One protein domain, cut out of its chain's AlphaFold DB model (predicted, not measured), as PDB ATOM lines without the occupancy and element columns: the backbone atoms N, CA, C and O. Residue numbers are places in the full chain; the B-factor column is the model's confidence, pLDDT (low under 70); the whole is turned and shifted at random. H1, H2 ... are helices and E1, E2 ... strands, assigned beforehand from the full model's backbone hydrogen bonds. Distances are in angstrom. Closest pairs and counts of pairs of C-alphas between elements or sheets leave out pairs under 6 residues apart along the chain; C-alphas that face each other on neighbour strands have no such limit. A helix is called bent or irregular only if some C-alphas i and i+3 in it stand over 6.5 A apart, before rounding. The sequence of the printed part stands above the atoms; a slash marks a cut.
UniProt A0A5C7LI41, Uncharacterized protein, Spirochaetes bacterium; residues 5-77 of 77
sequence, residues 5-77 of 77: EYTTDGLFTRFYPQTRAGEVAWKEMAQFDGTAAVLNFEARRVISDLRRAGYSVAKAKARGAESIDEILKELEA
ATOM      1  N   GLU A   5      39.519  40.330  46.701       97.69
ATOM      2  CA  GLU A   5      38.966  40.898  47.923       97.69
ATOM      3  C   GLU A   5      38.488  42.325  47.674       97.69
ATOM      4  O   GLU A   5      39.054  43.031  46.842       97.69
ATOM      5  N   TYR A   6      37.461  42.778  48.393       97.38
ATOM      6  CA  TYR A   6      37.027  44.173  48.327       97.38
ATOM      7  C   TYR A   6      36.930  44.843  49.694       97.38
ATOM      8  O   TYR A   6      36.545  44.231  50.694       97.38
ATOM      9  N   THR A   7      37.228  46.139  49.716       96.44
ATOM     10  CA  THR A   7      36.988  47.035  50.851       96.44
ATOM     11  C   THR A   7      36.029  48.140  50.436       96.44
ATOM     12  O   THR A   7      35.918  48.478  49.259       96.44
ATOM     13  N   THR A   8      35.321  48.706  51.408       95.06
ATOM     14  CA  THR A   8      34.486  49.892  51.208       95.06
ATOM     15  C   THR A   8      35.099  51.023  52.015       95.06
ATOM     16  O   THR A   8      35.275  50.876  53.223       95.06
ATOM     17  N   ASP A   9      35.420  52.121  51.341       88.38
ATOM     18  CA  ASP A   9      36.069  53.299  51.909       88.38
ATOM     19  C   ASP A   9      35.410  54.561  51.333       88.38
ATOM     20  O   ASP A   9      35.419  54.806  50.121       88.38
ATOM     21  N   GLY A  10      34.756  55.334  52.201       93.12
ATOM     22  CA  GLY A  10      33.939  56.476  51.797       93.12
ATOM     23  C   GLY A  10      32.869  56.091  50.768       93.12
ATOM     24  O   GLY A  10      32.007  55.251  51.030       93.12
ATOM     25  N   LEU A  11      32.916  56.722  49.589       96.00
ATOM     26  CA  LEU A  11      31.951  56.527  48.497       96.00
ATOM     27  C   LEU A  11      32.273  55.337  47.581       96.00
ATOM     28  O   LEU A  11      31.448  54.988  46.730       96.00
ATOM     29  N   PHE A  12      33.447  54.728  47.745       96.38
ATOM     30  CA  PHE A  12      33.976  53.752  46.804       96.38
ATOM     31  C   PHE A  12      34.164  52.378  47.436       96.38
ATOM     32  O   PHE A  12      34.545  52.226  48.597       96.38
ATOM     33  N   THR A  13      33.953  51.359  46.617       97.44
ATOM     34  CA  THR A  13      34.367  49.990  46.880       97.44
ATOM     35  C   THR A  13      35.559  49.677  45.987       97.44
ATOM     36  O   THR A  13      35.454  49.775  44.764       97.44
ATOM     37  N   ARG A  14      36.696  49.337  46.599       97.06
ATOM     38  CA  ARG A  14      37.948  49.001  45.909       97.06
ATOM     39  C   ARG A  14      38.155  47.497  45.915       97.06
ATOM     40  O   ARG A  14      37.923  46.860  46.940       97.06
ATOM     41  N   PHE A  15      38.616  46.955  44.794       97.12
ATOM     42  CA  PHE A  15      38.929  45.540  44.625       97.12
ATOM     43  C   PHE A  15      40.444  45.317  44.590       97.12
ATOM     44  O   PHE A  15      41.187  46.126  44.031       97.12
ATOM     45  N   TYR A  16      40.892  44.201  45.160       96.19
ATOM     46  CA  TYR A  16      42.293  43.821  45.306       96.19
ATOM     47  C   TYR A  16      42.480  42.370  44.857       96.19
ATOM     48  O   TYR A  16      41.860  41.476  45.444       96.19
ATOM     49  N   PRO A  17      43.325  42.105  43.850       97.25
ATOM     50  CA  PRO A  17      43.568  40.750  43.384       97.25
ATOM     51  C   PRO A  17      44.411  39.988  44.407       97.25
ATOM     52  O   PRO A  17      45.411  40.505  44.896       97.25
ATOM     53  N   GLN A  18      44.015  38.756  44.717       96.69
ATOM     54  CA  GLN A  18      44.774  37.850  45.592       96.69
ATOM     55  C   GLN A  18      45.363  36.660  44.822       96.69
ATOM     56  O   GLN A  18      46.219  35.940  45.332       96.69
ATOM     57  N   THR A  19      44.913  36.445  43.584       97.38
ATOM     58  CA  THR A  19      45.385  35.378  42.696       97.38
ATOM     59  C   THR A  19      45.731  35.938  41.319       97.38
ATOM     60  O   THR A  19      45.341  37.050  40.954       97.38
ATOM     61  N   ARG A  20      46.426  35.136  40.502       96.56
ATOM     62  CA  ARG A  20      46.715  35.497  39.107       96.56
ATOM     63  C   ARG A  20      45.443  35.655  38.269       96.56
ATOM     64  O   ARG A  20      45.409  36.505  37.388       96.56
ATOM     65  N   ALA A  21      44.409  34.860  38.547       96.12
ATOM     66  CA  ALA A  21      43.111  34.993  37.891       96.12
ATOM     67  C   ALA A  21      42.433  36.316  38.281       96.12
ATOM     68  O   ALA A  21      41.968  37.047  37.408       96.12
ATOM     69  N   GLY A  22      42.463  36.671  39.570       96.62
ATOM     70  CA  GLY A  22      41.974  37.959  40.055       96.62
ATOM     71  C   GLY A  22      42.716  39.151  39.453       96.62
ATOM     72  O   GLY A  22      42.096  40.164  39.150       96.62
ATOM     73  N   GLU A  23      44.026  39.037  39.216       97.38
ATOM     74  CA  GLU A  23      44.821  40.094  38.575       97.38
ATOM     75  C   GLU A  23      44.350  40.395  37.145       97.38
ATOM     76  O   GLU A  23      44.368  41.551  36.724       97.38
ATOM     77  N   VAL A  24      43.903  39.378  36.400       96.62
ATOM     78  CA  VAL A  24      43.338  39.567  35.054       96.62
ATOM     79  C   VAL A  24      42.042  40.373  35.135       96.62
ATOM     80  O   VAL A  24      41.947  41.420  34.500       96.62
ATOM     81  N   ALA A  25      41.099  39.952  35.983       95.62
ATOM     82  CA  ALA A  25      39.841  40.671  36.192       95.62
ATOM     83  C   ALA A  25      40.071  42.109  36.679       95.62
ATOM     84  O   ALA A  25      39.457  43.054  36.191       95.62
ATOM     85  N   TRP A  26      41.001  42.292  37.618       97.38
ATOM     86  CA  TRP A  26      41.359  43.609  38.134       97.38
ATOM     87  C   TRP A  26      41.888  44.523  37.027       97.38
ATOM     88  O   TRP A  26      41.473  45.676  36.939       97.38
ATOM     89  N   LYS A  27      42.769  44.011  36.156       96.94
ATOM     90  CA  LYS A  27      43.311  44.774  35.022       96.94
ATOM     91  C   LYS A  27      42.226  45.185  34.044       96.94
ATOM     92  O   LYS A  27      42.281  46.310  33.566       96.94
ATOM     93  N   GLU A  28      41.260  44.312  33.768       95.19
ATOM     94  CA  GLU A  28      40.107  44.635  32.921       95.19
ATOM     95  C   GLU A  28      39.261  45.761  33.525       95.19
ATOM     96  O   GLU A  28      38.943  46.730  32.838       95.19
ATOM     97  N   MET A  29      38.966  45.695  34.826       94.50
ATOM     98  CA  MET A  29      38.238  46.756  35.533       94.50
ATOM     99  C   MET A  29      39.006  48.084  35.538       94.50
ATOM    100  O   MET A  29      38.412  49.149  35.392       94.50
ATOM    101  N   ALA A  30      40.327  48.021  35.696       95.94
ATOM    102  CA  ALA A  30      41.203  49.180  35.800       95.94
ATOM    103  C   ALA A  30      41.587  49.803  34.444       95.94
ATOM    104  O   ALA A  30      42.332  50.780  34.436       95.94
ATOM    105  N   GLN A  31      41.115  49.281  33.303       93.81
ATOM    106  CA  GLN A  31      41.523  49.773  31.974       93.81
ATOM    107  C   GLN A  31      41.217  51.254  31.743       93.81
ATOM    108  O   GLN A  31      41.969  51.923  31.039       93.81
ATOM    109  N   PHE A  32      40.121  51.756  32.315       82.56
ATOM    110  CA  PHE A  32      39.676  53.130  32.088       82.56
ATOM    111  C   PHE A  32      40.355  54.115  33.043       82.56
ATOM    112  O   PHE A  32      40.994  55.062  32.594       82.56
ATOM    113  N   ASP A  33      40.274  53.850  34.347       86.12
ATOM    114  CA  ASP A  33      40.666  54.817  35.380       86.12
ATOM    115  C   ASP A  33      41.946  54.417  36.137       86.12
ATOM    116  O   ASP A  33      42.316  55.037  37.134       86.12
ATOM    117  N   GLY A  34      42.621  53.343  35.716       92.62
ATOM    118  CA  GLY A  34      43.819  52.816  36.380       92.62
ATOM    119  C   GLY A  34      43.554  52.179  37.748       92.62
ATOM    120  O   GLY A  34      44.491  51.752  38.424       92.62
ATOM    121  N   THR A  35      42.292  52.094  38.173       92.38
ATOM    122  CA  THR A  35      41.886  51.507  39.450       92.38
ATOM    123  C   THR A  35      40.641  50.646  39.288       92.38
ATOM    124  O   THR A  35      39.706  51.011  38.581       92.38
ATOM    125  N   ALA A  36      40.596  49.508  39.980       95.19
ATOM    126  CA  ALA A  36      39.379  48.716  40.111       95.19
ATOM    127  C   ALA A  36      38.573  49.228  41.316       95.19
ATOM    128  O   ALA A  36      38.480  48.571  42.356       95.19
ATOM    129  N   ALA A  37      38.041  50.443  41.193       95.94
ATOM    130  CA  ALA A  37      37.188  51.064  42.197       95.94
ATOM    131  C   ALA A  37      35.851  51.452  41.572       95.94
ATOM    132  O   ALA A  37      35.801  51.984  40.469       95.94
ATOM    133  N   VAL A  38      34.762  51.193  42.286       96.06
ATOM    134  CA  VAL A  38      33.407  51.523  41.829       96.06
ATOM    135  C   VAL A  38      32.650  52.240  42.928       96.06
ATOM    136  O   VAL A  38      32.963  52.088  44.109       96.06
ATOM    137  N   LEU A  39      31.632  53.011  42.561       96.81
ATOM    138  CA  LEU A  39      30.742  53.614  43.547       96.81
ATOM    139  C   LEU A  39      30.007  52.522  44.334       96.81
ATOM    140  O   LEU A  39      29.629  51.485  43.788       96.81
ATOM    141  N   ASN A  40      29.770  52.761  45.623       97.31
ATOM    142  CA  ASN A  40      29.192  51.758  46.527       97.31
ATOM    143  C   ASN A  40      27.857  51.169  46.045       97.31
ATOM    144  O   ASN A  40      27.576  49.997  46.299       97.31
ATOM    145  N   PHE A  41      27.036  51.956  45.345       96.69
ATOM    146  CA  PHE A  41      25.758  51.480  44.812       96.69
ATOM    147  C   PHE A  41      25.926  50.513  43.628       96.69
ATOM    148  O   PHE A  41      25.106  49.612  43.468       96.69
ATOM    149  N   GLU A  42      27.021  50.616  42.867       96.44
ATOM    150  CA  GLU A  42      27.363  49.677  41.788       96.44
ATOM    151  C   GLU A  42      28.038  48.401  42.311       96.44
ATOM    152  O   GLU A  42      28.005  47.362  41.650       96.44
ATOM    153  N   ALA A  43      28.627  48.444  43.512       96.81
ATOM    154  CA  ALA A  43      29.458  47.365  44.041       96.81
ATOM    155  C   ALA A  43      28.752  46.001  44.047       96.81
ATOM    156  O   ALA A  43      29.341  44.996  43.652       96.81
ATOM    157  N   ARG A  44      27.470  45.948  44.439       97.38
ATOM    158  CA  ARG A  44      26.707  44.684  44.461       97.38
ATOM    159  C   ARG A  44      26.559  44.069  43.072       97.38
ATOM    160  O   ARG A  44      26.674  42.851  42.942       97.38
ATOM    161  N   ARG A  45      26.306  44.897  42.055       98.00
ATOM    162  CA  ARG A  45      26.174  44.452  40.665       98.00
ATOM    163  C   ARG A  45      27.509  43.915  40.162       98.00
ATOM    164  O   ARG A  45      27.569  42.774  39.727       98.00
ATOM    165  N   VAL A  46      28.580  44.685  40.343       97.12
ATOM    166  CA  VAL A  46      29.938  44.312  39.918       97.12
ATOM    167  C   VAL A  46      30.402  43.010  40.579       97.12
ATOM    168  O   VAL A  46      30.891  42.118  39.894       97.12
ATOM    169  N   ILE A  47      30.172  42.834  41.885       98.06
ATOM    170  CA  ILE A  47      30.475  41.574  42.591       98.06
ATOM    171  C   ILE A  47      29.687  40.403  41.991       98.06
ATOM    172  O   ILE A  47      30.224  39.305  41.845       98.06
ATOM    173  N   SER A  48      28.410  40.609  41.656       98.12
ATOM    174  CA  SER A  48      27.602  39.569  41.014       98.12
ATOM    175  C   SER A  48      28.116  39.220  39.618       98.12
ATOM    176  O   SER A  48      28.126  38.043  39.266       98.12
ATOM    177  N   ASP A  49      28.521  40.213  38.831       97.62
ATOM    178  CA  ASP A  49      29.032  40.013  37.475       97.62
ATOM    179  C   ASP A  49      30.373  39.258  37.505       97.62
ATOM    180  O   ASP A  49      30.535  38.274  36.786       97.62
ATOM    181  N   LEU A  50      31.276  39.607  38.429       97.12
ATOM    182  CA  LEU A  50      32.534  38.882  38.663       97.12
ATOM    183  C   LEU A  50      32.298  37.416  39.053       97.12
ATOM    184  O   LEU A  50      32.917  36.511  38.498       97.12
ATOM    185  N   ARG A  51      31.357  37.158  39.968       97.94
ATOM    186  CA  ARG A  51      31.008  35.786  40.371       97.94
ATOM    187  C   ARG A  51      30.395  34.983  39.227       97.94
ATOM    188  O   ARG A  51      30.695  33.802  39.087       97.94
ATOM    189  N   ARG A  52      29.563  35.609  38.389       98.00
ATOM    190  CA  ARG A  52      29.009  34.977  37.176       98.00
ATOM    191  C   ARG A  52      30.086  34.665  36.141       98.00
ATOM    192  O   ARG A  52      29.968  33.656  35.456       98.00
ATOM    193  N   ALA A  53      31.126  35.492  36.056       96.50
ATOM    194  CA  ALA A  53      32.298  35.248  35.221       96.50
ATOM    195  C   ALA A  53      33.235  34.154  35.780       96.50
ATOM    196  O   ALA A  53      34.208  33.793  35.125       96.50
ATOM    197  N   GLY A  54      32.933  33.596  36.959       97.44
ATOM    198  CA  GLY A  54      33.665  32.477  37.553       97.44
ATOM    199  C   GLY A  54      34.714  32.871  38.591       97.44
ATOM    200  O   GLY A  54      35.403  31.990  39.098       97.44
ATOM    201  N   TYR A  55      34.828  34.155  38.944       97.94
ATOM    202  CA  TYR A  55      35.761  34.606  39.978       97.94
ATOM    203  C   TYR A  55      35.187  34.415  41.383       97.94
ATOM    204  O   TYR A  55      34.018  34.707  41.656       97.94
ATOM    205  N   SER A  56      36.037  33.989  42.311       97.81
ATOM    206  CA  SER A  56      35.734  34.010  43.742       97.81
ATOM    207  C   SER A  56      35.993  35.410  44.316       97.81
ATOM    208  O   SER A  56      37.029  36.023  44.057       97.81
ATOM    209  N   VAL A  57      35.008  35.972  45.027       97.94
ATOM    210  CA  VAL A  57      35.045  37.363  45.504       97.94
ATOM    211  C   VAL A  57      34.512  37.454  46.927       97.94
ATOM    212  O   VAL A  57      33.338  37.127  47.164       97.94
ATOM    213  N   ALA A  58      35.303  38.013  47.844       97.50
ATOM    214  CA  ALA A  58      34.890  38.245  49.228       97.50
ATOM    215  C   ALA A  58      35.251  39.639  49.742       97.50
ATOM    216  O   ALA A  58      36.071  40.357  49.182       97.50
ATOM    217  N   LYS A  59      34.621  40.032  50.849       96.56
ATOM    218  CA  LYS A  59      35.011  41.242  51.570       96.56
ATOM    219  C   LYS A  59      36.327  40.977  52.299       96.56
ATOM    220  O   LYS A  59      36.437  39.956  52.980       96.56
ATOM    221  N   ALA A  60      37.275  41.905  52.205       94.00
ATOM    222  CA  ALA A  60      38.518  41.821  52.957       94.00
ATOM    223  C   ALA A  60      38.223  41.777  54.463       94.00
ATOM    224  O   ALA A  60      37.334  42.479  54.969       94.00
ATOM    225  N   LYS A  61      38.968  40.946  55.192       86.88
ATOM    226  CA  LYS A  61      38.868  40.898  56.653       86.88
ATOM    227  C   LYS A  61      39.434  42.193  57.229       86.88
ATOM    228  O   LYS A  61      40.483  42.658  56.789       86.88
ATOM    229  N   ALA A  62      38.764  42.754  58.235       73.94
ATOM    230  CA  ALA A  62      39.361  43.817  59.031       73.94
ATOM    231  C   ALA A  62      40.610  43.239  59.708       73.94
ATOM    232  O   ALA A  62      40.495  42.350  60.553       73.94
ATOM    233  N   ARG A  63      41.797  43.691  59.301       66.00
ATOM    234  CA  ARG A  63      42.996  43.472  60.105       66.00
ATOM    235  C   ARG A  63      42.883  44.428  61.288       66.00
ATOM    236  O   ARG A  63      42.530  45.592  61.095       66.00
ATOM    237  N   GLY A  64      43.062  43.911  62.504       58.69
ATOM    238  CA  GLY A  64      43.168  44.758  63.690       58.69
ATOM    239  C   GLY A  64      44.257  45.807  63.473       58.69
ATOM    240  O   GLY A  64      45.098  45.648  62.589       58.69
ATOM    241  N   ALA A  65      44.220  46.887  64.245       56.44
ATOM    242  CA  ALA A  65      45.261  47.905  64.218       56.44
ATOM    243  C   ALA A  65      46.566  47.348  64.817       56.44
ATOM    244  O   ALA A  65      46.974  47.764  65.893       56.44
ATOM    245  N   GLU A  66      47.198  46.381  64.157       60.62
ATOM    246  CA  GLU A  66      48.643  46.229  64.268       60.62
ATOM    247  C   GLU A  66      49.227  47.503  63.676       60.62
ATOM    248  O   GLU A  66      48.889  47.909  62.555       60.62
ATOM    249  N   SER A  67      50.010  48.212  64.483       70.12
ATOM    250  CA  SER A  67      50.654  49.421  64.004       70.12
ATOM    251  C   SER A  67      51.592  49.033  62.862       70.12
ATOM    252  O   SER A  67      52.270  48.010  62.909       70.12
ATOM    253  N   ILE A  68      51.635  49.848  61.807       70.44
ATOM    254  CA  ILE A  68      52.580  49.643  60.697       70.44
ATOM    255  C   ILE A  68      54.019  49.527  61.240       70.44
ATOM    256  O   ILE A  68      54.816  48.760  60.710       70.44
ATOM    257  N   ASP A  69      54.308  50.210  62.350       74.69
ATOM    258  CA  ASP A  69      55.578  50.151  63.074       74.69
ATOM    259  C   ASP A  69      55.900  48.761  63.656       74.69
ATOM    260  O   ASP A  69      57.066  48.370  63.698       74.69
ATOM    261  N   GLU A  70      54.901  47.992  64.096       74.88
ATOM    262  CA  GLU A  70      55.090  46.610  64.565       74.88
ATOM    263  C   GLU A  70      55.409  45.667  63.403       74.88
ATOM    264  O   GLU A  70      56.328  44.862  63.512       74.88
ATOM    265  N   ILE A  71      54.730  45.831  62.264       77.25
ATOM    266  CA  ILE A  71      54.973  45.025  61.056       77.25
ATOM    267  C   ILE A  71      56.374  45.300  60.489       77.25
ATOM    268  O   ILE A  71      57.065  44.382  60.051       77.25
ATOM    269  N   LEU A  72      56.813  46.563  60.494       82.31
ATOM    270  CA  LEU A  72      58.130  46.944  59.982       82.31
ATOM    271  C   LEU A  72      59.275  46.431  60.865       82.31
ATOM    272  O   LEU A  72      60.301  46.016  60.333       82.31
ATOM    273  N   LYS A  73      59.086  46.374  62.190       84.12
ATOM    274  CA  LYS A  73      60.085  45.818  63.118       84.12
ATOM    275  C   LYS A  73      60.416  44.348  62.862       84.12
ATOM    276  O   LYS A  73      61.546  43.946  63.115       84.12
ATOM    277  N   GLU A  74      59.468  43.547  62.379       70.62
ATOM    278  CA  GLU A  74      59.699  42.123  62.094       70.62
ATOM    279  C   GLU A  74      60.520  41.878  60.818       70.62
ATOM    280  O   GLU A  74      61.105  40.809  60.671       70.62
ATOM    281  N   LEU A  75      60.587  42.848  59.897       76.81
ATOM    282  CA  LEU A  75      61.354  42.737  58.647       76.81
ATOM    283  C   LEU A  75      62.816  43.191  58.785       76.81
ATOM    284  O   LEU A  75      63.633  42.874  57.921       76.81
ATOM    285  N   GLU A  76      63.138  43.947  59.838       75.25
ATOM    286  CA  GLU A  76      64.494  44.434  60.139       75.25
ATOM    287  C   GLU A  76      65.293  43.490  61.065       75.25
ATOM    288  O   GLU A  76      66.454  43.781  61.369       75.25
ATOM    289  N   ALA A  77      64.692  42.379  61.510       56.56
ATOM    290  CA  ALA A  77      65.298  41.353  62.369       56.56
ATOM    291  C   ALA A  77      65.815  40.147  61.567       56.56
ATOM    292  O   ALA A  77      66.879  39.609  61.957       56.56
TER     293      ALA A  77
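Overview. This is residues 5 to 77 of the 77 residues of an uncharacterized protein of Spirochaetes bacterium (UniProt A0A5C7LI41). A small, strongly twisted sheet of four strands has helices H1 and H2 over one face and its other face bare; from this compact body a tail, residues 63 to 77 with H3, sticks out and makes the length. The 73 printed residues hold, in order, E1 E2 H1 E3 H2 E4 H3, a mixed class; the mixed sheet runs E3 E2 E1 E4. The whole is loose, with a radius of gyration of the C-alphas of 14.7 A and spans of 44 by 27 by 22 A.

Arrangement. E1, residues 5 to 9, and E2, residues 12 to 17, form an antiparallel hairpin; N 7 and O 14, 3.0 A apart, are within hydrogen-bond range. H1, residues 20 to 29, is on the sheet at a height of 8.2 A, over E2; their closest C-alphas, of Glu 23 and Pro 17, are 5.0 A apart. E3, residues 37 to 39, is antiparallel to E2, with N 38 and O 13 at 2.9 A. H2, residues 40 to 52, only just irregular with C-alphas 41 and 44 6.9 A apart, is on the same face as H1, at a height of 7.6 A. H1 and H2 are close but not clearly touching; their closest C-alphas, of Ala 25 and Leu 50, are 7.9 A apart. E4, residues 57 to 59, is parallel to E1, with N 6 and O 58 at 2.9 A. E3, H2 and E4 make a split strand-helix-strand unit, two strands running the same way with E2 and E1 between them, its crossover right-handed. H3, residues 68 to 75, is apart from H1 and H2 and not on the sheet. Every O i to N i+4 pair is within hydrogen-bond range in H1, 7 of 9 in H2 and 2 of 4 in H3.

Along the chain. E1 begins at C-alpha 5 (38.966, 40.898, 47.923). E2 is 16.5 A long, H1 14.5 A, H2 19.2 A and H3 11.4 A; H3 ends at C-alpha 75 (61.354, 42.737, 58.647).

Size, cuts and confidence. The C-alphas of Arg 45 and Ala 77, the two farthest apart, are 44.8 A apart. The printed part has no cut and no long link; pLDDT is under 70 at residues 63 to 66 and 77.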